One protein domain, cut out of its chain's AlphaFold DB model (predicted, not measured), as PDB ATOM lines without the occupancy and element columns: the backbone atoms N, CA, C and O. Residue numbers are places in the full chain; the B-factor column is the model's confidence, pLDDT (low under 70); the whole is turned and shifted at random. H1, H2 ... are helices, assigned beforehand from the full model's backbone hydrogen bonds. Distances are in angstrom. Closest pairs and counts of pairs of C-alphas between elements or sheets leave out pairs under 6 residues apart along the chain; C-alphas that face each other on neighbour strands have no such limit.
ATOM      1  N   LYS A   2     111.483 154.937 219.255       27.28
ATOM      2  CA  LYS A   2     111.873 153.563 218.903       27.28
ATOM      3  C   LYS A   2     111.723 153.409 217.391       27.28
ATOM      4  O   LYS A   2     110.596 153.324 216.912       27.28
ATOM      5  N   ALA A   3     112.828 153.395 216.653       23.77
ATOM      6  CA  ALA A   3     112.816 153.004 215.250       23.77
ATOM      7  C   ALA A   3     112.576 151.487 215.175       23.77
ATOM      8  O   ALA A   3     113.503 150.688 215.232       23.77
ATOM      9  N   ARG A   4     111.303 151.084 215.126       28.00
ATOM     10  CA  ARG A   4     110.894 149.754 214.669       28.00
ATOM     11  C   ARG A   4     110.784 149.818 213.150       28.00
ATOM     12  O   ARG A   4     109.718 150.124 212.624       28.00
ATOM     13  N   LEU A   5     111.887 149.567 212.456       30.17
ATOM     14  CA  LEU A   5     111.827 149.146 211.060       30.17
ATOM     15  C   LEU A   5     111.443 147.665 211.072       30.17
ATOM     16  O   LEU A   5     112.285 146.791 211.225       30.17
ATOM     17  N   VAL A   6     110.135 147.414 211.027       33.50
ATOM     18  CA  VAL A   6     109.551 146.076 210.892       33.50
ATOM     19  C   VAL A   6     109.751 145.654 209.435       33.50
ATOM     20  O   VAL A   6     109.097 146.199 208.546       33.50
ATOM     21  N   TYR A   7     110.687 144.739 209.177       46.97
ATOM     22  CA  TYR A   7     111.090 144.325 207.827       46.97
ATOM     23  C   TYR A   7     110.371 143.027 207.423       46.97
ATOM     24  O   TYR A   7     110.886 141.923 207.572       46.97
ATOM     25  N   ARG A   8     109.164 143.153 206.865       37.62
ATOM     26  CA  ARG A   8     108.559 142.122 206.001       37.62
ATOM     27  C   ARG A   8     108.261 142.750 204.640       37.62
ATOM     28  O   ARG A   8     107.554 143.749 204.593       37.62
ATOM     29  N   ASN A   9     108.740 142.139 203.551       48.91
ATOM     30  CA  ASN A   9     108.407 142.483 202.156       48.91
ATOM     31  C   ASN A   9     108.797 143.895 201.667       48.91
ATOM     32  O   ASN A   9     107.956 144.626 201.148       48.91
ATOM     33  N   THR A  10     110.067 144.293 201.753       46.12
ATOM     34  CA  THR A  10     110.513 145.575 201.160       46.12
ATOM     35  C   THR A  10     110.877 145.492 199.676       46.12
ATOM     36  O   THR A  10     111.077 146.530 199.051       46.12
ATOM     37  N   VAL A  11     110.927 144.295 199.081       47.19
ATOM     38  CA  VAL A  11     111.389 144.111 197.699       47.19
ATOM     39  C   VAL A  11     110.386 143.277 196.897       47.19
ATOM     40  O   VAL A  11     110.542 142.076 196.698       47.19
ATOM     41  N   THR A  12     109.314 143.922 196.435       46.03
ATOM     42  CA  THR A  12     108.170 143.273 195.762       46.03
ATOM     43  C   THR A  12     108.507 142.613 194.417       46.03
ATOM     44  O   THR A  12     107.683 141.877 193.878       46.03
ATOM     45  N   TRP A  13     109.709 142.842 193.876       49.19
ATOM     46  CA  TRP A  13     110.207 142.225 192.640       49.19
ATOM     47  C   TRP A  13     111.035 140.950 192.854       49.19
ATOM     48  O   TRP A  13     111.394 140.292 191.877       49.19
ATOM     49  N   ILE A  14     111.334 140.565 194.099       48.66
ATOM     50  CA  ILE A  14     111.994 139.286 194.387       48.66
ATOM     51  C   ILE A  14     110.918 138.206 194.542       48.66
ATOM     52  O   ILE A  14     110.032 138.340 195.386       48.66
ATOM     53  N   PRO A  15     110.978 137.103 193.774       50.53
ATOM     54  CA  PRO A  15     110.080 135.975 193.985       50.53
ATOM     55  C   PRO A  15     110.169 135.463 195.429       50.53
ATOM     56  O   PRO A  15     111.271 135.226 195.923       50.53
ATOM     57  N   LEU A  16     109.026 135.200 196.073       53.75
ATOM     58  CA  LEU A  16     108.938 134.715 197.465       53.75
ATOM     59  C   LEU A  16     109.819 133.482 197.754       53.75
ATOM     60  O   LEU A  16     110.260 133.270 198.879       53.75
ATOM     61  N   SER A  17     110.103 132.655 196.743       50.50
ATOM     62  CA  SER A  17     111.007 131.506 196.863       50.50
ATOM     63  C   SER A  17     112.475 131.900 197.059       50.50
ATOM     64  O   SER A  17     113.200 131.204 197.766       50.50
ATOM     65  N   ARG A  18     112.919 133.011 196.460       51.25
ATOM     66  CA  ARG A  18     114.257 133.574 196.681       51.25
ATOM     67  C   ARG A  18     114.323 134.322 198.001       51.25
ATOM     68  O   ARG A  18     115.312 134.157 198.697       51.25
ATOM     69  N   ASP A  19     113.265 135.039 198.374       55.44
ATOM     70  CA  ASP A  19     113.177 135.727 199.667       55.44
ATOM     71  C   ASP A  19     113.295 134.731 200.836       55.44
ATOM     72  O   ASP A  19     114.205 134.825 201.656       55.44
ATOM     73  N   ASN A  20     112.493 133.660 200.822       60.25
ATOM     74  CA  ASN A  20     112.536 132.610 201.845       60.25
ATOM     75  C   ASN A  20     113.863 131.833 201.894       60.25
ATOM     76  O   ASN A  20     114.212 131.277 202.939       60.25
ATOM     77  N   ARG A  21     114.580 131.740 200.766       64.19
ATOM     78  CA  ARG A  21     115.834 130.985 200.668       64.19
ATOM     79  C   ARG A  21     117.054 131.829 201.014       64.19
ATOM     80  O   ARG A  21     117.909 131.308 201.709       64.19
ATOM     81  N   ALA A  22     117.153 133.045 200.487       66.94
ATOM     82  CA  ALA A  22     118.339 133.886 200.611       66.94
ATOM     83  C   ALA A  22     118.347 134.668 201.928       66.94
ATOM     84  O   ALA A  22     119.395 134.797 202.541       66.94
ATOM     85  N   ARG A  23     117.178 135.147 202.392       81.25
ATOM     86  CA  ARG A  23     117.034 135.945 203.631       81.25
ATOM     87  C   ARG A  23     117.991 137.142 203.722       81.25
ATOM     88  O   ARG A  23     118.219 137.671 204.804       81.25
ATOM     89  N   GLY A  24     118.480 137.606 202.582       80.94
ATOM     90  CA  GLY A  24     119.327 138.769 202.417       80.94
ATOM     91  C   GLY A  24     119.765 138.892 200.961       80.94
ATOM     92  O   GLY A  24     119.629 137.940 200.193       80.94
ATOM     93  N   LEU A  25     120.183 140.094 200.576       83.94
ATOM     94  CA  LEU A  25     120.756 140.393 199.264       83.94
ATOM     95  C   LEU A  25     121.663 141.613 199.350       83.94
ATOM     96  O   LEU A  25     121.282 142.629 199.939       83.94
ATOM     97  N   GLY A  26     122.810 141.536 198.690       84.12
ATOM     98  CA  GLY A  26     123.727 142.649 198.536       84.12
ATOM     99  C   GLY A  26     123.248 143.736 197.579       84.12
ATOM    100  O   GLY A  26     122.554 143.487 196.592       84.12
ATOM    101  N   ALA A  27     123.665 144.967 197.870       86.06
ATOM    102  CA  ALA A  27     123.353 146.127 197.052       86.06
ATOM    103  C   ALA A  27     123.989 146.056 195.650       86.06
ATOM    104  O   ALA A  27     125.074 145.503 195.449       86.06
ATOM    105  N   THR A  28     123.333 146.690 194.681       87.06
ATOM    106  CA  THR A  28     123.794 146.851 193.291       87.06
ATOM    107  C   THR A  28     123.638 148.306 192.854       87.06
ATOM    108  O   THR A  28     122.923 149.061 193.508       87.06
ATOM    109  N   ASP A  29     124.236 148.710 191.729       82.81
ATOM    110  CA  ASP A  29     124.086 150.084 191.215       82.81
ATOM    111  C   ASP A  29     122.607 150.467 190.983       82.81
ATOM    112  O   ASP A  29     122.194 151.591 191.262       82.81
ATOM    113  N   SER A  30     121.780 149.523 190.516       85.38
ATOM    114  CA  SER A  30     120.343 149.738 190.273       85.38
ATOM    115  C   SER A  30     119.465 149.626 191.522       85.38
ATOM    116  O   SER A  30     118.320 150.070 191.512       85.38
ATOM    117  N   ALA A  31     119.975 149.004 192.584       86.44
ATOM    118  CA  ALA A  31     119.280 148.823 193.853       86.44
ATOM    119  C   ALA A  31     120.302 148.984 194.991       86.44
ATOM    120  O   ALA A  31     120.830 147.981 195.485       86.44
ATOM    121  N   PRO A  32     120.629 150.231 195.385       89.75
ATOM    122  CA  PRO A  32     121.770 150.533 196.249       89.75
ATOM    123  C   PRO A  32     121.459 150.316 197.738       89.75
ATOM    124  O   PRO A  32     121.793 151.133 198.593       89.75
ATOM    125  N   VAL A  33     120.772 149.218 198.050       87.19
ATOM    126  CA  VAL A  33     120.352 148.839 199.398       87.19
ATOM    127  C   VAL A  33     120.657 147.360 199.594       87.19
ATOM    128  O   VAL A  33     120.138 146.526 198.854       87.19
ATOM    129  N   SER A  34     121.476 147.039 200.600       87.88
ATOM    130  CA  SER A  34     121.602 145.664 201.087       87.88
ATOM    131  C   SER A  34     120.435 145.350 202.016       87.88
ATOM    132  O   SER A  34     119.982 146.202 202.784       87.88
ATOM    133  N   THR A  35     119.946 144.120 201.956       87.06
ATOM    134  CA  THR A  35     118.823 143.643 202.768       87.06
ATOM    135  C   THR A  35     119.236 142.419 203.570       87.06
ATOM    136  O   THR A  35     120.132 141.683 203.163       87.06
ATOM    137  N   GLY A  36     118.583 142.200 204.710       87.88
ATOM    138  CA  GLY A  36     118.786 141.029 205.558       87.88
ATOM    139  C   GLY A  36     117.540 140.711 206.367       87.88
ATOM    140  O   GLY A  36     116.729 141.593 206.657       87.88
ATOM    141  N   GLY A  37     117.390 139.438 206.714       87.50
ATOM    142  CA  GLY A  37     116.300 138.934 207.529       87.50
ATOM    143  C   GLY A  37     116.359 139.498 208.944       87.50
ATOM    144  O   GLY A  37     117.411 139.510 209.587       87.50
ATOM    145  N   GLU A  38     115.213 139.947 209.449       87.94
ATOM    146  CA  GLU A  38     115.084 140.475 210.811       87.94
ATOM    147  C   GLU A  38     115.473 139.423 211.857       87.94
ATOM    148  O   GLU A  38     116.157 139.726 212.831       87.94
ATOM    149  N   GLU A  39     115.083 138.169 211.632       90.44
ATOM    150  CA  GLU A  39     115.450 137.039 212.478       90.44
ATOM    151  C   GLU A  39     116.959 136.848 212.578       90.44
ATOM    152  O   GLU A  39     117.445 136.510 213.656       90.44
ATOM    153  N   ASN A  40     117.691 137.136 211.501       91.81
ATOM    154  CA  ASN A  40     119.137 137.154 211.541       91.81
ATOM    155  C   ASN A  40     119.590 138.379 212.342       91.81
ATOM    156  O   ASN A  40     120.068 138.240 213.457       91.81
ATOM    157  N   LEU A  41     119.320 139.607 211.916       88.75
ATOM    158  CA  LEU A  41     119.792 140.808 212.631       88.75
ATOM    159  C   LEU A  41     119.504 140.832 214.151       88.75
ATOM    160  O   LEU A  41     120.310 141.333 214.943       88.75
ATOM    161  N   LEU A  42     118.368 140.274 214.575       88.88
ATOM    162  CA  LEU A  42     117.937 140.238 215.973       88.88
ATOM    163  C   LEU A  42     118.259 138.929 216.708       88.88
ATOM    164  O   LEU A  42     117.993 138.848 217.906       88.88
ATOM    165  N   CYS A  43     118.846 137.936 216.036       90.50
ATOM    166  CA  CYS A  43     119.103 136.600 216.579       90.50
ATOM    167  C   CYS A  43     117.829 135.945 217.156       90.50
ATOM    168  O   CYS A  43     117.763 135.526 218.315       90.50
ATOM    169  N   LEU A  44     116.765 135.898 216.355       90.69
ATOM    170  CA  LEU A  44     115.513 135.263 216.763       90.69
ATOM    171  C   LEU A  44     115.623 133.735 216.678       90.69
ATOM    172  O   LEU A  44     116.420 133.182 215.925       90.69
ATOM    173  N   GLN A  45     114.780 133.032 217.436       88.88
ATOM    174  CA  GLN A  45     114.802 131.563 217.517       88.88
ATOM    175  C   GLN A  45     114.550 130.860 216.175       88.88
ATOM    176  O   GLN A  45     114.958 129.719 215.995       88.88
ATOM    177  N   ASN A  46     113.859 131.518 215.244       89.19
ATOM    178  CA  ASN A  46     113.560 130.994 213.913       89.19
ATOM    179  C   ASN A  46     114.590 131.414 212.848       89.19
ATOM    180  O   ASN A  46     114.313 131.262 211.656       89.19
ATOM    181  N   ASP A  47     115.739 131.960 213.257       89.94
ATOM    182  CA  ASP A  47     116.863 132.249 212.371       89.94
ATOM    183  C   ASP A  47     117.436 130.945 211.809       89.94
ATOM    184  O   ASP A  47     117.984 130.116 212.534       89.94
ATOM    185  N   ARG A  48     117.302 130.761 210.493       88.62
ATOM    186  CA  ARG A  48     117.866 129.607 209.785       88.62
ATOM    187  C   ARG A  48     119.396 129.611 209.822       88.62
ATOM    188  O   ARG A  48     119.995 128.542 209.775       88.62
ATOM    189  N   TYR A  49     119.992 130.794 209.900       89.12
ATOM    190  CA  TYR A  49     121.428 131.036 209.837       89.12
ATOM    191  C   TYR A  49     121.940 131.495 211.206       89.12
ATOM    192  O   TYR A  49     122.691 132.457 211.334       89.12
ATOM    193  N   HIS A  50     121.483 130.825 212.266       89.94
ATOM    194  CA  HIS A  50     121.713 131.244 213.650       89.94
ATOM    195  C   HIS A  50     123.200 131.323 214.038       89.94
ATOM    196  O   HIS A  50     123.587 132.108 214.902       89.94
ATOM    197  N   SER A  51     124.044 130.507 213.411       90.88
ATOM    198  CA  SER A  51     125.475 130.406 213.699       90.88
ATOM    199  C   SER A  51     126.340 131.468 213.006       90.88
ATOM    200  O   SER A  51     127.478 131.676 213.443       90.88
ATOM    201  N   GLU A  52     125.810 132.190 212.013       92.69
ATOM    202  CA  GLU A  52     126.572 133.098 211.144       92.69
ATOM    203  C   GLU A  52     125.854 134.414 210.826       92.69
ATOM    204  O   GLU A  52     124.631 134.501 210.850       92.69
ATOM    205  N   ASP A  53     126.589 135.470 210.496       94.50
ATOM    206  CA  ASP A  53     125.984 136.748 210.101       94.50
ATOM    207  C   ASP A  53     125.805 136.871 208.582       94.50
ATOM    208  O   ASP A  53     126.662 137.413 207.881       94.50
ATOM    209  N   ILE A  54     124.664 136.388 208.078       92.62
ATOM    210  CA  ILE A  54     124.327 136.512 206.652       92.62
ATOM    211  C   ILE A  54     124.040 137.958 206.249       92.62
ATOM    212  O   ILE A  54     124.211 138.311 205.090       92.62
ATOM    213  N   TYR A  55     123.635 138.841 207.167       93.06
ATOM    214  CA  TYR A  55     123.503 140.244 206.790       93.06
ATOM    215  C   TYR A  55     124.873 140.860 206.507       93.06
ATOM    216  O   TYR A  55     125.008 141.607 205.541       93.06
ATOM    217  N   LEU A  56     125.897 140.536 207.301       94.69
ATOM    218  CA  LEU A  56     127.252 141.016 207.041       94.69
ATOM    219  C   LEU A  56     127.799 140.490 205.706       94.69
ATOM    220  O   LEU A  56     128.462 141.247 204.998       94.69
ATOM    221  N   HIS A  57     127.476 139.249 205.339       95.75
ATOM    222  CA  HIS A  57     127.767 138.683 204.017       95.75
ATOM    223  C   HIS A  57     127.194 139.558 202.889       95.75
ATOM    224  O   HIS A  57     127.910 140.055 202.018       95.75
ATOM    225  N   GLU A  58     125.892 139.827 202.943       94.88
ATOM    226  CA  GLU A  58     125.190 140.604 201.919       94.88
ATOM    227  C   GLU A  58     125.603 142.083 201.935       94.88
ATOM    228  O   GLU A  58     125.693 142.767 200.909       94.88
ATOM    229  N   PHE A  59     125.916 142.611 203.114       94.38
ATOM    230  CA  PHE A  59     126.507 143.931 203.253       94.38
ATOM    231  C   PHE A  59     127.889 143.992 202.591       94.38
ATOM    232  O   PHE A  59     128.181 144.975 201.910       94.38
ATOM    233  N   ALA A  60     128.708 142.941 202.699       96.75
ATOM    234  CA  ALA A  60     130.010 142.868 202.042       96.75
ATOM    235  C   ALA A  60     129.888 142.942 200.515       96.75
ATOM    236  O   ALA A  60     130.630 143.697 199.883       96.75
ATOM    237  N   HIS A  61     128.913 142.251 199.916       96.50
ATOM    238  CA  HIS A  61     128.596 142.426 198.494       96.50
ATOM    239  C   HIS A  61     128.244 143.879 198.152       96.50
ATOM    240  O   HIS A  61     128.764 144.431 197.181       96.50
ATOM    241  N   GLY A  62     127.400 144.520 198.966       93.50
ATOM    242  CA  GLY A  62     127.029 145.921 198.771       93.50
ATOM    243  C   GLY A  62     128.231 146.866 198.835       93.50
ATOM    244  O   GLY A  62     128.395 147.723 197.967       93.50
ATOM    245  N   VAL A  63     129.123 146.669 199.810       94.88
ATOM    246  CA  VAL A  63     130.362 147.447 199.941       94.88
ATOM    247  C   VAL A  63     131.308 147.194 198.768       94.88
ATOM    248  O   VAL A  63     131.897 148.146 198.257       94.88
ATOM    249  N   ALA A  64     131.425 145.956 198.284       95.12
ATOM    250  CA  ALA A  64     132.220 145.655 197.097       95.12
ATOM    251  C   ALA A  64     131.686 146.388 195.854       95.12
ATOM    252  O   ALA A  64     132.457 147.012 195.125       95.12
ATOM    253  N   ASN A  65     130.368 146.344 195.635       92.94
ATOM    254  CA  ASN A  65     129.718 146.906 194.451       92.94
ATOM    255  C   ASN A  65     129.662 148.434 194.447       92.94
ATOM    256  O   ASN A  65     129.860 149.037 193.395       92.94
ATOM    257  N   LEU A  66     129.399 149.055 195.597       91.44
ATOM    258  CA  LEU A  66     129.135 150.495 195.690       91.44
ATOM    259  C   LEU A  66     130.291 151.294 196.294       91.44
ATOM    260  O   LEU A  66     130.411 152.486 196.032       91.44
ATOM    261  N   GLY A  67     131.133 150.656 197.106       90.88
ATOM    262  CA  GLY A  67     132.297 151.283 197.726       90.88
ATOM    263  C   GLY A  67     133.574 150.938 196.974       90.88
ATOM    264  O   GLY A  67     134.127 151.762 196.248       90.88
ATOM    265  N   ALA A  68     134.034 149.696 197.125       93.31
ATOM    266  CA  ALA A  68     135.340 149.257 196.646       93.31
ATOM    267  C   ALA A  68     135.489 149.373 195.122       93.31
ATOM    268  O   ALA A  68     136.529 149.826 194.650       93.31
ATOM    269  N   ARG A  69     134.434 149.064 194.352       92.19
ATOM    270  CA  ARG A  69     134.385 149.241 192.888       92.19
ATOM    271  C   ARG A  69     134.874 150.614 192.427       92.19
ATOM    272  O   ARG A  69     135.576 150.697 191.422       92.19
ATOM    273  N   TYR A  70     134.461 151.668 193.128       90.81
ATOM    274  CA  TYR A  70     134.730 153.055 192.749       90.81
ATOM    275  C   TYR A  70     135.878 153.673 193.557       90.81
ATOM    276  O   TYR A  70     136.551 154.573 193.062       90.81
ATOM    277  N   GLY A  71     136.109 153.198 194.783       87.75
ATOM    278  CA  GLY A  71     137.130 153.725 195.690       87.75
ATOM    279  C   GLY A  71     138.495 153.041 195.594       87.75
ATOM    280  O   GLY A  71     139.488 153.628 196.017       87.75
ATOM    281  N   ILE A  72     138.570 151.823 195.046       88.69
ATOM    282  CA  ILE A  72     139.794 151.016 195.017       88.69
ATOM    283  C   ILE A  72     140.126 150.616 193.577       88.69
ATOM    284  O   ILE A  72     139.375 149.913 192.899       88.69
ATOM    285  N   SER A  73     141.288 151.063 193.098       90.94
ATOM    286  CA  SER A  73     141.708 150.850 191.710       90.94
ATOM    287  C   SER A  73     141.809 149.363 191.361       90.94
ATOM    288  O   SER A  73     142.438 148.574 192.068       90.94
ATOM    289  N   GLY A  74     141.177 148.975 190.250       92.75
ATOM    290  CA  GLY A  74     141.209 147.604 189.742       92.75
ATOM    291  C   GLY A  74     140.522 146.573 190.644       92.75
ATOM    292  O   GLY A  74     140.777 145.383 190.465       92.75
ATOM    293  N   TRP A  75     139.671 146.995 191.591       95.38
ATOM    294  CA  TRP A  75     139.069 146.145 192.627       95.38
ATOM    295  C   TRP A  75     138.635 144.757 192.132       95.38
ATOM    296  O   TRP A  75     139.222 143.751 192.531       95.38
ATOM    297  N   PHE A  76     137.669 144.695 191.210       95.94
ATOM    298  CA  PHE A  76     137.128 143.418 190.735       95.94
ATOM    299  C   PHE A  76     138.133 142.580 189.953       95.94
ATOM    300  O   PHE A  76     138.109 141.360 190.056       95.94
ATOM    301  N   GLN A  77     139.044 143.204 189.205       96.38
ATOM    302  CA  GLN A  77     140.083 142.465 188.489       96.38
ATOM    303  C   GLN A  77     141.050 141.794 189.471       96.38
ATOM    304  O   GLN A  77     141.395 140.628 189.294       96.38
ATOM    305  N   ARG A  78     141.473 142.511 190.520       97.75
ATOM    306  CA  ARG A  78     142.355 141.958 191.558       97.75
ATOM    307  C   ARG A  78     141.656 140.856 192.351       97.75
ATOM    308  O   ARG A  78     142.249 139.800 192.542       97.75
ATOM    309  N   LEU A  79     140.398 141.072 192.745       98.25
ATOM    310  CA  LEU A  79     139.603 140.069 193.454       98.25
ATOM    311  C   LEU A  79     139.407 138.800 192.613       98.25
ATOM    312  O   LEU A  79     139.619 137.697 193.107       98.25
ATOM    313  N   GLU A  80     139.072 138.942 191.331       98.38
ATOM    314  CA  GLU A  80     138.906 137.815 190.407       98.38
ATOM    315  C   GLU A  80     140.217 137.040 190.197       98.38
ATOM    316  O   GLU A  80     140.225 135.808 190.165       98.38
ATOM    317  N   ASN A  81     141.343 137.746 190.077       97.38
ATOM    318  CA  ASN A  81     142.658 137.117 189.961       97.38
ATOM    319  C   ASN A  81     143.037 136.357 191.239       97.38
ATOM    320  O   ASN A  81     143.549 135.236 191.157       97.38
ATOM    321  N   GLN A  82     142.758 136.938 192.408       98.06
ATOM    322  CA  GLN A  82     143.011 136.286 193.688       98.06
ATOM    323  C   GLN A  82     142.118 135.053 193.874       98.06
ATOM    324  O   GLN A  82     142.625 133.986 194.205       98.06
ATOM    325  N   TYR A  83     140.827 135.152 193.550       98.69
ATOM    326  CA  TYR A  83     139.897 134.020 193.546       98.69
ATOM    327  C   TYR A  83     140.408 132.855 192.686       98.69
ATOM    328  O   TYR A  83     140.468 131.712 193.142       98.69
ATOM    329  N   LYS A  84     140.834 133.132 191.446       98.31
ATOM    330  CA  LYS A  84     141.397 132.110 190.546       98.31
ATOM    331  C   LYS A  84     142.651 131.462 191.122       98.31
ATOM    332  O   LYS A  84     142.803 130.246 191.022       98.31
ATOM    333  N   THR A  85     143.521 132.262 191.731       98.06
ATOM    334  CA  THR A  85     144.762 131.792 192.359       98.06
ATOM    335  C   THR A  85     144.460 130.878 193.546       98.06
ATOM    336  O   THR A  85     144.958 129.753 193.590       98.06
ATOM    337  N   ALA A  86     143.582 131.308 194.457       98.38
ATOM    338  CA  ALA A  86     143.135 130.520 195.602       98.38
ATOM    339  C   ALA A  86     142.515 129.185 195.158       98.38
ATOM    340  O   ALA A  86     142.883 128.123 195.661       98.38
ATOM    341  N   LYS A  87     141.657 129.218 194.131       97.69
ATOM    342  CA  LYS A  87     141.028 128.022 193.560       97.69
ATOM    343  C   LYS A  87     142.042 127.045 192.962       97.69
ATOM    344  O   LYS A  87     141.919 125.842 193.170       97.69
ATOM    345  N   GLN A  88     143.057 127.537 192.247       97.94
ATOM    346  CA  GLN A  88     144.141 126.703 191.706       97.94
ATOM    347  C   GLN A  88     144.997 126.067 192.806       97.94
ATOM    348  O   GLN A  88     145.456 124.939 192.651       97.94
ATOM    349  N   GLN A  89     145.187 126.769 193.922       97.38
ATOM    350  CA  GLN A  89     145.902 126.266 195.098       97.38
ATOM    351  C   GLN A  89     145.059 125.305 195.953       97.38
ATOM    352  O   GLN A  89     145.558 124.765 196.938       97.38
ATOM    353  N   GLY A  90     143.789 125.082 195.596       98.00
ATOM    354  CA  GLY A  90     142.865 124.254 196.371       98.00
ATOM    355  C   GLY A  90     142.401 124.905 197.675       98.00
ATOM    356  O   GLY A  90     141.846 124.218 198.535       98.00
ATOM    357  N   LEU A  91     142.611 126.215 197.841       98.38
ATOM    358  CA  LEU A  91     142.058 126.942 198.975       98.38
ATOM    359  C   LEU A  91     140.532 126.965 198.874       98.38
ATOM    360  O   LEU A  91     139.971 127.017 197.779       98.38
ATOM    361  N   TRP A  92     139.865 126.920 200.028       98.06
ATOM    362  CA  TRP A  92     138.404 126.937 200.148       98.06
ATOM    363  C   TRP A  92     137.707 125.805 199.370       98.06
ATOM    364  O   TRP A  92     136.522 125.882 199.044       98.06
ATOM    365  N   ALA A  93     138.436 124.733 199.042       97.81
ATOM    366  CA  ALA A  93     137.874 123.604 198.321       97.81
ATOM    367  C   ALA A  93     136.663 123.034 199.072       97.81
ATOM    368  O   ALA A  93     136.706 122.813 200.283       97.81
ATOM    369  N   HIS A  94     135.590 122.772 198.324       97.81
ATOM    370  CA  HIS A  94     134.329 122.241 198.848       97.81
ATOM    371  C   HIS A  94     133.618 123.155 199.869       97.81
ATOM    372  O   HIS A  94     132.887 122.655 200.724       97.81
ATOM    373  N   THR A  95     133.792 124.477 199.772       98.19
ATOM    374  CA  THR A  95     132.980 125.476 200.492       98.19
ATOM    375  C   THR A  95     132.193 126.361 199.518       98.19
ATOM    376  O   THR A  95     132.469 126.393 198.313       98.19
ATOM    377  N   TYR A  96     131.223 127.110 200.045       97.12
ATOM    378  CA  TYR A  96     130.428 128.068 199.281       97.12
ATOM    379  C   TYR A  96     131.276 129.212 198.722       97.12
ATOM    380  O   TYR A  96     131.032 129.673 197.606       97.12
ATOM    381  N   SER A  97     132.351 129.575 199.425       97.88
ATOM    382  CA  SER A  97     133.328 130.587 199.013       97.88
ATOM    383  C   SER A  97     133.908 130.312 197.618       97.88
ATOM    384  O   SER A  97     134.303 131.237 196.921       97.88
ATOM    385  N   MET A  98     133.946 129.053 197.157       97.56
ATOM    386  CA  MET A  98     134.453 128.709 195.820       97.56
ATOM    387  C   MET A  98     133.411 128.745 194.697       97.56
ATOM    388  O   MET A  98     133.740 128.417 193.549       97.56
ATOM    389  N   SER A  99     132.184 129.184 194.975       96.44
ATOM    390  CA  SER A  99     131.122 129.302 193.971       96.44
ATOM    391  C   SER A  99     131.315 130.497 193.024       96.44
ATOM    392  O   SER A  99     131.059 130.365 191.827       96.44
ATOM    393  N   SER A 100     131.834 131.628 193.514       98.12
ATOM    394  CA  SER A 100     132.212 132.795 192.706       98.12
ATOM    395  C   SER A 100     133.212 133.696 193.443       98.12
ATOM    396  O   SER A 100     133.400 133.554 194.649       98.12
ATOM    397  N   SER A 101     133.834 134.650 192.744       98.31
ATOM    398  CA  SER A 101     134.740 135.627 193.368       98.31
ATOM    399  C   SER A 101     134.036 136.600 194.322       98.31
ATOM    400  O   SER A 101     134.653 137.065 195.278       98.31
ATOM    401  N   ALA A 102     132.747 136.878 194.109       97.75
ATOM    402  CA  ALA A 102     131.949 137.683 195.032       97.75
ATOM    403  C   ALA A 102     131.699 136.937 196.352       97.75
ATOM    404  O   ALA A 102     131.850 137.518 197.422       97.75
ATOM    405  N   GLU A 103     131.366 135.649 196.264       98.12
ATOM    406  CA  GLU A 103     131.082 134.771 197.410       98.12
ATOM    407  C   GLU A 103     132.354 134.474 198.204       98.12
ATOM    408  O   GLU A 103     132.377 134.540 199.427       98.12
ATOM    409  N   TYR A 104     133.464 134.263 197.497       98.75
ATOM    410  CA  TYR A 104     134.805 134.211 198.072       98.75
ATOM    411  C   TYR A 104     135.119 135.431 198.943       98.75
ATOM    412  O   TYR A 104     135.621 135.289 200.057       98.75
ATOM    413  N   PHE A 105     134.792 136.629 198.452       98.69
ATOM    414  CA  PHE A 105     134.977 137.859 199.209       98.69
ATOM    415  C   PHE A 105     134.045 137.941 200.421       98.69
ATOM    416  O   PHE A 105     134.521 138.202 201.521       98.69
ATOM    417  N   ALA A 106     132.744 137.706 200.243       98.44
ATOM    418  CA  ALA A 106     131.759 137.856 201.313       98.44
ATOM    419  C   ALA A 106     131.962 136.847 202.460       98.44
ATOM    420  O   ALA A 106     131.986 137.243 203.627       98.44
ATOM    421  N   GLU A 107     132.243 135.581 202.141       98.56
ATOM    422  CA  GLU A 107     132.627 134.552 203.119       98.56
ATOM    423  C   GLU A 107     133.922 134.919 203.856       98.56
ATOM    424  O   GLU A 107     134.031 134.771 205.077       98.56
ATOM    425  N   GLY A 108     134.902 135.456 203.120       98.50
ATOM    426  CA  GLY A 108     136.131 135.990 203.694       98.50
ATOM    427  C   GLY A 108     135.867 137.133 204.669       98.50
ATOM    428  O   GLY A 108     136.470 137.173 205.738       98.50
ATOM    429  N   VAL A 109     134.943 138.042 204.349       98.19
ATOM    430  CA  VAL A 109     134.554 139.153 205.231       98.19
ATOM    431  C   VAL A 109     133.872 138.640 206.499       98.19
ATOM    432  O   VAL A 109     134.212 139.103 207.588       98.19
ATOM    433  N   GLN A 110     132.980 137.648 206.404       97.62
ATOM    434  CA  GLN A 110     132.418 137.009 207.598       97.62
ATOM    435  C   GLN A 110     133.519 136.430 208.492       97.62
ATOM    436  O   GLN A 110     133.501 136.643 209.707       97.62
ATOM    437  N   SER A 111     134.514 135.753 207.910       98.12
ATOM    438  CA  SER A 111     135.650 135.224 208.670       98.12
ATOM    439  C   SER A 111     136.504 136.345 209.251       98.12
ATOM    440  O   SER A 111     136.883 136.279 210.414       98.12
ATOM    441  N   PHE A 112     136.747 137.419 208.498       97.62
ATOM    442  CA  PHE A 112     137.470 138.602 208.961       97.62
ATOM    443  C   PHE A 112     136.799 139.276 210.162       97.62
ATOM    444  O   PHE A 112     137.477 139.923 210.954       97.62
ATOM    445  N   PHE A 113     135.489 139.143 210.332       96.31
ATOM    446  CA  PHE A 113     134.762 139.687 211.480       96.31
ATOM    447  C   PHE A 113     134.366 138.631 212.518       96.31
ATOM    448  O   PHE A 113     133.599 138.943 213.422       96.31
ATOM    449  N   ASP A 114     134.920 137.418 212.426       95.62
ATOM    450  CA  ASP A 114     134.679 136.306 213.356       95.62
ATOM    451  C   ASP A 114     133.197 135.886 213.455       95.62
ATOM    452  O   ASP A 114     132.714 135.425 214.495       95.62
ATOM    453  N   VAL A 115     132.455 136.038 212.352       95.31
ATOM    454  CA  VAL A 115     131.017 135.726 212.254       95.31
ATOM    455  C   VAL A 115     130.669 134.742 211.135       95.31
ATOM    456  O   VAL A 115     129.490 134.584 210.814       95.31
ATOM    457  N   ASN A 116     131.659 134.062 210.554       96.44
ATOM    458  CA  ASN A 116     131.404 132.908 209.686       96.44
ATOM    459  C   ASN A 116     131.097 131.668 210.541       96.44
ATOM    460  O   ASN A 116     131.608 131.536 211.662       96.44
ATOM    461  N   ASP A 117     130.273 130.760 210.025       95.50
ATOM    462  CA  ASP A 117     130.073 129.470 210.670       95.50
ATOM    463  C   ASP A 117     131.323 128.590 210.532       95.50
ATOM    464  O   ASP A 117     132.137 128.720 209.614       95.50
ATOM    465  N   TYR A 118     131.495 127.677 211.481       96.50
ATOM    466  CA  TYR A 118     132.633 126.777 211.526       96.50
ATOM    467  C   TYR A 118     132.216 125.358 211.165       96.50
ATOM    468  O   TYR A 118     131.335 124.769 211.787       96.50
ATOM    469  N   SER A 119     132.964 124.753 210.247       97.38
ATOM    470  CA  SER A 119     132.948 123.308 210.056       97.38
ATOM    471  C   SER A 119     134.372 122.769 210.081       97.38
ATOM    472  O   SER A 119     135.235 123.249 209.350       97.38
ATOM    473  N   ALA A 120     134.639 121.756 210.913       96.88
ATOM    474  CA  ALA A 120     135.974 121.153 211.009       96.88
ATOM    475  C   ALA A 120     136.444 120.573 209.665       96.88
ATOM    476  O   ALA A 120     137.624 120.650 209.328       96.88
ATOM    477  N   THR A 121     135.508 120.035 208.886       96.56
ATOM    478  CA  THR A 121     135.717 119.579 207.511       96.56
ATOM    479  C   THR A 121     134.811 120.359 206.559       96.56
ATOM    480  O   THR A 121     133.666 120.638 206.920       96.56
ATOM    481  N   PRO A 122     135.271 120.718 205.346       97.50
ATOM    482  CA  PRO A 122     134.413 121.372 204.361       97.50
ATOM    483  C   PRO A 122     133.130 120.573 204.095       97.50
ATOM    484  O   PRO A 122     133.194 119.377 203.809       97.50
ATOM    485  N   ASN A 123     131.967 121.219 204.213       95.88
ATOM    486  CA  ASN A 123     130.655 120.557 204.137       95.88
ATOM    487  C   ASN A 123     129.828 120.966 202.902       95.88
ATOM    488  O   ASN A 123     128.620 120.740 202.854       95.88
ATOM    489  N   GLY A 124     130.468 121.583 201.906       95.81
ATOM    490  CA  GLY A 124     129.815 122.173 200.737       95.81
ATOM    491  C   GLY A 124     129.395 123.631 200.936       95.81
ATOM    492  O   GLY A 124     129.142 124.312 199.946       95.81
ATOM    493  N   ILE A 125     129.357 124.115 202.183       94.12
ATOM    494  CA  ILE A 125     129.004 125.497 202.525       94.12
ATOM    495  C   ILE A 125     130.136 126.144 203.326       94.12
ATOM    496  O   ILE A 125     130.814 127.031 202.819       94.12
ATOM    497  N   HIS A 126     130.416 125.631 204.519       97.31
ATOM    498  CA  HIS A 126     131.416 126.167 205.438       97.31
ATOM    499  C   HIS A 126     132.663 125.285 205.493       97.31
ATOM    500  O   HIS A 126     132.657 124.118 205.089       97.31
ATOM    501  N   GLY A 127     133.734 125.847 206.046       96.81
ATOM    502  CA  GLY A 127     135.000 125.165 206.291       96.81
ATOM    503  C   GLY A 127     135.652 125.619 207.601       96.81
ATOM    504  O   GLY A 127     135.012 126.283 208.420       96.81
ATOM    505  N   PRO A 128     136.933 125.277 207.827       96.88
ATOM    506  CA  PRO A 128     137.573 125.518 209.118       96.88
ATOM    507  C   PRO A 128     138.002 126.976 209.341       96.88
ATOM    508  O   PRO A 128     138.378 127.329 210.465       96.88
ATOM    509  N   ILE A 129     137.966 127.817 208.302       98.00
ATOM    510  CA  ILE A 129     138.537 129.173 208.256       98.00
ATOM    511  C   ILE A 129     137.482 130.214 208.642       98.00
ATOM    512  O   ILE A 129     137.103 131.060 207.843       98.00
ATOM    513  N   SER A 130     136.980 130.129 209.872       96.44
ATOM    514  CA  SER A 130     135.839 130.926 210.352       96.44
ATOM    515  C   SER A 130     136.211 132.182 211.156       96.44
ATOM    516  O   SER A 130     135.329 132.854 211.682       96.44
ATOM    517  N   THR A 131     137.507 132.476 211.309       96.75
ATOM    518  CA  THR A 131     138.006 133.598 212.127       96.75
ATOM    519  C   THR A 131     139.053 134.420 211.389       96.75
ATOM    520  O   THR A 131     139.719 133.921 210.476       96.75
ATOM    521  N   ARG A 132     139.250 135.666 211.828       96.25
ATOM    522  CA  ARG A 132     140.183 136.630 211.244       96.25
ATOM    523  C   ARG A 132     141.603 136.099 211.262       96.25
ATOM    524  O   ARG A 132     142.308 136.180 210.261       96.25
ATOM    525  N   ASP A 133     142.014 135.538 212.394       93.38
ATOM    526  CA  ASP A 133     143.364 135.004 212.558       93.38
ATOM    527  C   ASP A 133     143.600 133.787 211.660       93.38
ATOM    528  O   ASP A 133     144.647 133.694 211.019       93.38
ATOM    529  N   LYS A 134     142.610 132.893 211.533       95.06
ATOM    530  CA  LYS A 134     142.703 131.761 210.601       95.06
ATOM    531  C   LYS A 134     142.773 132.243 209.158       95.06
ATOM    532  O   LYS A 134     143.608 131.746 208.410       95.06
ATOM    533  N   LEU A 135     141.937 133.211 208.778       98.19
ATOM    534  CA  LEU A 135     141.940 133.808 207.445       98.19
ATOM    535  C   LEU A 135     143.302 134.431 207.118       98.19
ATOM    536  O   LEU A 135     143.857 134.146 206.061       98.19
ATOM    537  N   ARG A 136     143.873 135.210 208.047       94.00
ATOM    538  CA  ARG A 136     145.179 135.865 207.884       94.00
ATOM    539  C   ARG A 136     146.292 134.875 207.545       94.00
ATOM    540  O   ARG A 136     147.161 135.193 206.741       94.00
ATOM    541  N   THR A 137     146.296 133.699 208.172       91.38
ATOM    542  CA  THR A 137     147.320 132.672 207.927       91.38
ATOM    543  C   THR A 137     147.001 131.800 206.715       91.38
ATOM    544  O   THR A 137     147.912 131.412 205.991       91.38
ATOM    545  N   TYR A 138     145.727 131.475 206.497       97.06
ATOM    546  CA  TYR A 138     145.291 130.548 205.453       97.06
ATOM    547  C   TYR A 138     145.277 131.174 204.056       97.06
ATOM    548  O   TYR A 138     145.747 130.560 203.103       97.06
ATOM    549  N   ASP A 139     144.740 132.389 203.940       98.12
ATOM    550  CA  ASP A 139     144.601 133.131 202.686       98.12
ATOM    551  C   ASP A 139     144.987 134.605 202.912       98.12
ATOM    552  O   ASP A 139     144.129 135.496 202.955       98.12
ATOM    553  N   PRO A 140     146.293 134.883 203.110       95.06
ATOM    554  CA  PRO A 140     146.782 136.227 203.415       95.06
ATOM    555  C   PRO A 140     146.466 137.246 202.314       95.06
ATOM    556  O   PRO A 140     146.322 138.432 202.601       95.06
ATOM    557  N   ALA A 141     146.326 136.802 201.065       94.56
ATOM    558  CA  ALA A 141     146.025 137.686 199.948       94.56
ATOM    559  C   ALA A 141     144.543 138.105 199.920       94.56
ATOM    560  O   ALA A 141     144.257 139.281 199.687       94.56
ATOM    561  N   LEU A 142     143.593 137.209 200.235       98.25
ATOM    562  CA  LEU A 142     142.205 137.625 200.484       98.25
ATOM    563  C   LEU A 142     142.103 138.540 201.701       98.25
ATOM    564  O   LEU A 142     141.427 139.566 201.649       98.25
ATOM    565  N   TYR A 143     142.787 138.173 202.786       96.88
ATOM    566  CA  TYR A 143     142.836 138.971 204.004       96.88
ATOM    567  C   TYR A 143     143.262 140.421 203.705       96.88
ATOM    568  O   TYR A 143     142.588 141.358 204.123       96.88
ATOM    569  N   GLN A 144     144.310 140.609 202.899       91.62
ATOM    570  CA  GLN A 144     144.794 141.929 202.482       91.62
ATOM    571  C   GLN A 144     143.791 142.698 201.610       91.62
ATOM    572  O   GLN A 144     143.620 143.899 201.809       91.62
ATOM    573  N   LEU A 145     143.086 142.035 200.683       95.62
ATOM    574  CA  LEU A 145     142.017 142.686 199.911       95.62
ATOM    575  C   LEU A 145     140.888 143.196 200.819       95.62
ATOM    576  O   LEU A 145     140.361 144.281 200.591       95.62
ATOM    577  N   ILE A 146     140.525 142.429 201.850       96.75
ATOM    578  CA  ILE A 146     139.504 142.827 202.828       96.75
ATOM    579  C   ILE A 146     139.992 144.005 203.681       96.75
ATOM    580  O   ILE A 146     139.223 144.936 203.923       96.75
ATOM    581  N   GLU A 147     141.262 144.019 204.090       92.00
ATOM    582  CA  GLU A 147     141.847 145.139 204.843       92.00
ATOM    583  C   GLU A 147     141.834 146.462 204.069       92.00
ATOM    584  O   GLU A 147     141.670 147.511 204.684       92.00
ATOM    585  N   GLU A 148     141.943 146.450 202.735       90.62
ATOM    586  CA  GLU A 148     141.812 147.684 201.944       90.62
ATOM    587  C   GLU A 148     140.420 148.324 202.073       90.62
ATOM    588  O   GLU A 148     140.276 149.537 201.922       90.62
ATOM    589  N   VAL A 149     139.397 147.520 202.372       91.94
ATOM    590  CA  VAL A 149     138.020 147.980 202.587       91.94
ATOM    591  C   VAL A 149     137.759 148.289 204.068       91.94
ATOM    592  O   VAL A 149     137.087 149.272 204.382       91.94
ATOM    593  N   TRP A 150     138.310 147.487 204.986       91.81
ATOM    594  CA  TRP A 150     138.164 147.658 206.438       91.81
ATOM    595  C   TRP A 150     139.513 147.743 207.169       91.81
ATOM    596  O   TRP A 150     139.847 146.857 207.966       91.81
ATOM    597  N   PRO A 151     140.254 148.851 207.007       87.88
ATOM    598  CA  PRO A 151     141.617 148.969 207.531       87.88
ATOM    599  C   PRO A 151     141.702 149.036 209.066       87.88
ATOM    600  O   PRO A 151     142.785 148.952 209.635       87.88
ATOM    601  N   CYS A 152     140.577 149.217 209.769       86.12
ATOM    602  CA  CYS A 152     140.586 149.504 211.216       86.12
ATOM    603  C   CYS A 152     140.510 148.249 212.072       86.12
ATOM    604  O   CYS A 152     140.543 148.344 213.297       86.12
ATOM    605  N   HIS A 153     140.343 147.090 211.433       84.25
ATOM    606  CA  HIS A 153     140.243 145.783 212.085       84.25
ATOM    607  C   HIS A 153     139.230 145.787 213.228       84.25
ATOM    608  O   HIS A 153     139.465 145.204 214.289       84.25
ATOM    609  N   ASN A 154     138.101 146.471 213.009       86.75
ATOM    610  CA  ASN A 154     137.086 146.661 214.034       86.75
ATOM    611  C   ASN A 154     136.703 145.323 214.661       86.75
ATOM    612  O   ASN A 154     136.533 144.319 213.963       86.75
ATOM    613  N   THR A 155     136.519 145.318 215.974       85.31
ATOM    614  CA  THR A 155     135.852 144.203 216.636       85.31
ATOM    615  C   THR A 155     134.369 144.289 216.312       85.31
ATOM    616  O   THR A 155     133.695 145.249 216.699       85.31
ATOM    617  N   TYR A 156     133.870 143.292 215.590       87.88
ATOM    618  CA  TYR A 156     132.456 143.151 215.283       87.88
ATOM    619  C   TYR A 156     131.803 142.268 216.344       87.88
ATOM    620  O   TYR A 156     132.389 141.286 216.796       87.88
ATOM    621  N   LEU A 157     130.614 142.650 216.800       86.88
ATOM    622  CA  LEU A 157     129.924 141.926 217.860       86.88
ATOM    623  C   LEU A 157     129.019 140.922 217.170       86.88
ATOM    624  O   LEU A 157     128.182 141.299 216.353       86.88
ATOM    625  N   LYS A 158     129.195 139.643 217.492       88.25
ATOM    626  CA  LYS A 158     128.350 138.587 216.943       88.25
ATOM    627  C   LYS A 158     126.896 138.815 217.378       88.25
ATOM    628  O   LYS A 158     126.638 139.106 218.542       88.25
ATOM    629  N   ARG A 159     125.940 138.656 216.456       89.69
ATOM    630  CA  ARG A 159     124.503 138.922 216.695       89.69
ATOM    631  C   ARG A 159     123.926 138.111 217.858       89.69
ATOM    632  O   ARG A 159     123.131 138.614 218.651       89.69
ATOM    633  N   CYS A 160     124.308 136.837 217.912       88.31
ATOM    634  CA  CYS A 160     123.826 135.861 218.876       88.31
ATOM    635  C   CYS A 160     124.749 135.805 220.090       88.31
ATOM    636  O   CYS A 160     125.610 134.934 220.206       88.31
ATOM    637  N   VAL A 161     124.567 136.771 220.988       81.25
ATOM    638  CA  VAL A 161     125.290 136.883 222.259       81.25
ATOM    639  C   VAL A 161     124.323 136.821 223.433       81.25
ATOM    640  O   VAL A 161     123.165 137.220 223.341       81.25
TER     641      VAL A 161
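This is residues 2 to 161 of the 265 residues of an uncharacterized protein of Mytilus galloprovincialis (UniProt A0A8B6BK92). Helix H5 forms the core of a helical body, with H3, H4, H6 and H7 packed round it, mostly crossed. To one side of H3 lies a looser part, where residues 23 to 37 fold back on themselves, H1 and H2 are short, and residues 12 to 18 stick out. The printed part has 160 residues with seven named helices, H1 to H7 in chain order, and no named strand; the class is all helix, though under half of the residues, 72, are in named elements. The whole is compact, with a radius of gyration of the C-alphas of 15.6 A and spans of 44 by 36 by 31 A.

Begin at Lys 2 and pass residues 2 to 15, with no named element, to C-alpha 16 at (108.938, 134.715, 197.465), where H1, residues 16 to 22, begins. Next come H2, residues 38 to 41, and H3, residues 54 to 71, 24.1 A long with a kink of 36 degrees near residue 64. Find C-alpha 75 at (139.069, 146.145, 192.627); from there H4, residues 75 to 88, runs 20.1 A. H5, residues 101 to 112, is 16.1 A long. H6 holds residues 132 to 138, and H7, residues 140 to 149, ends at C-alpha 149 at (138.020, 147.980, 202.587).

Look first at H5, the hub, which touches four helices. H3 touches it with residues 56 to 61 alone, C-alphas 57 and 106 being closest at 4.9 A, at a steep tilt of 64 degrees, opposite ways. H7 touches H5 about perpendicular, at 86 degrees, closest at C-alphas 109 and 146, 6.6 A. H4 touches H5 at 86 degrees too, C-alphas 83 and 101 being closest at 5.4 A. H6 touches H5 at C-alphas 112 and 132, 4.1 A, the closest pair. H4 and H7 touch at a shallow tilt of 19 degrees, opposite ways, closest at C-alphas 82 and 142, 7.0 A. H2 and H3 only just touch, with 3 pairs of C-alphas within 8 A; the closest are 41 and 55, 6.9 A. H1 touches no helix. In H1, H4, H5 and H6 every O i to N i+4 pair is within hydrogen-bond range; in H3 11 of 14 are, in H7 5 of 6, and H2 is too short for such a pair.

The C-alphas farthest apart, of Lys 2 and Gln 88, are 50.0 A apart. The printed part has no cut. The links H1 to H2, H2 to H3, H4 to H5 and H5 to H6 are long. Look for low confidence at residues 2 to 22, under 70; the mean pLDDT of the printed part is 87.2.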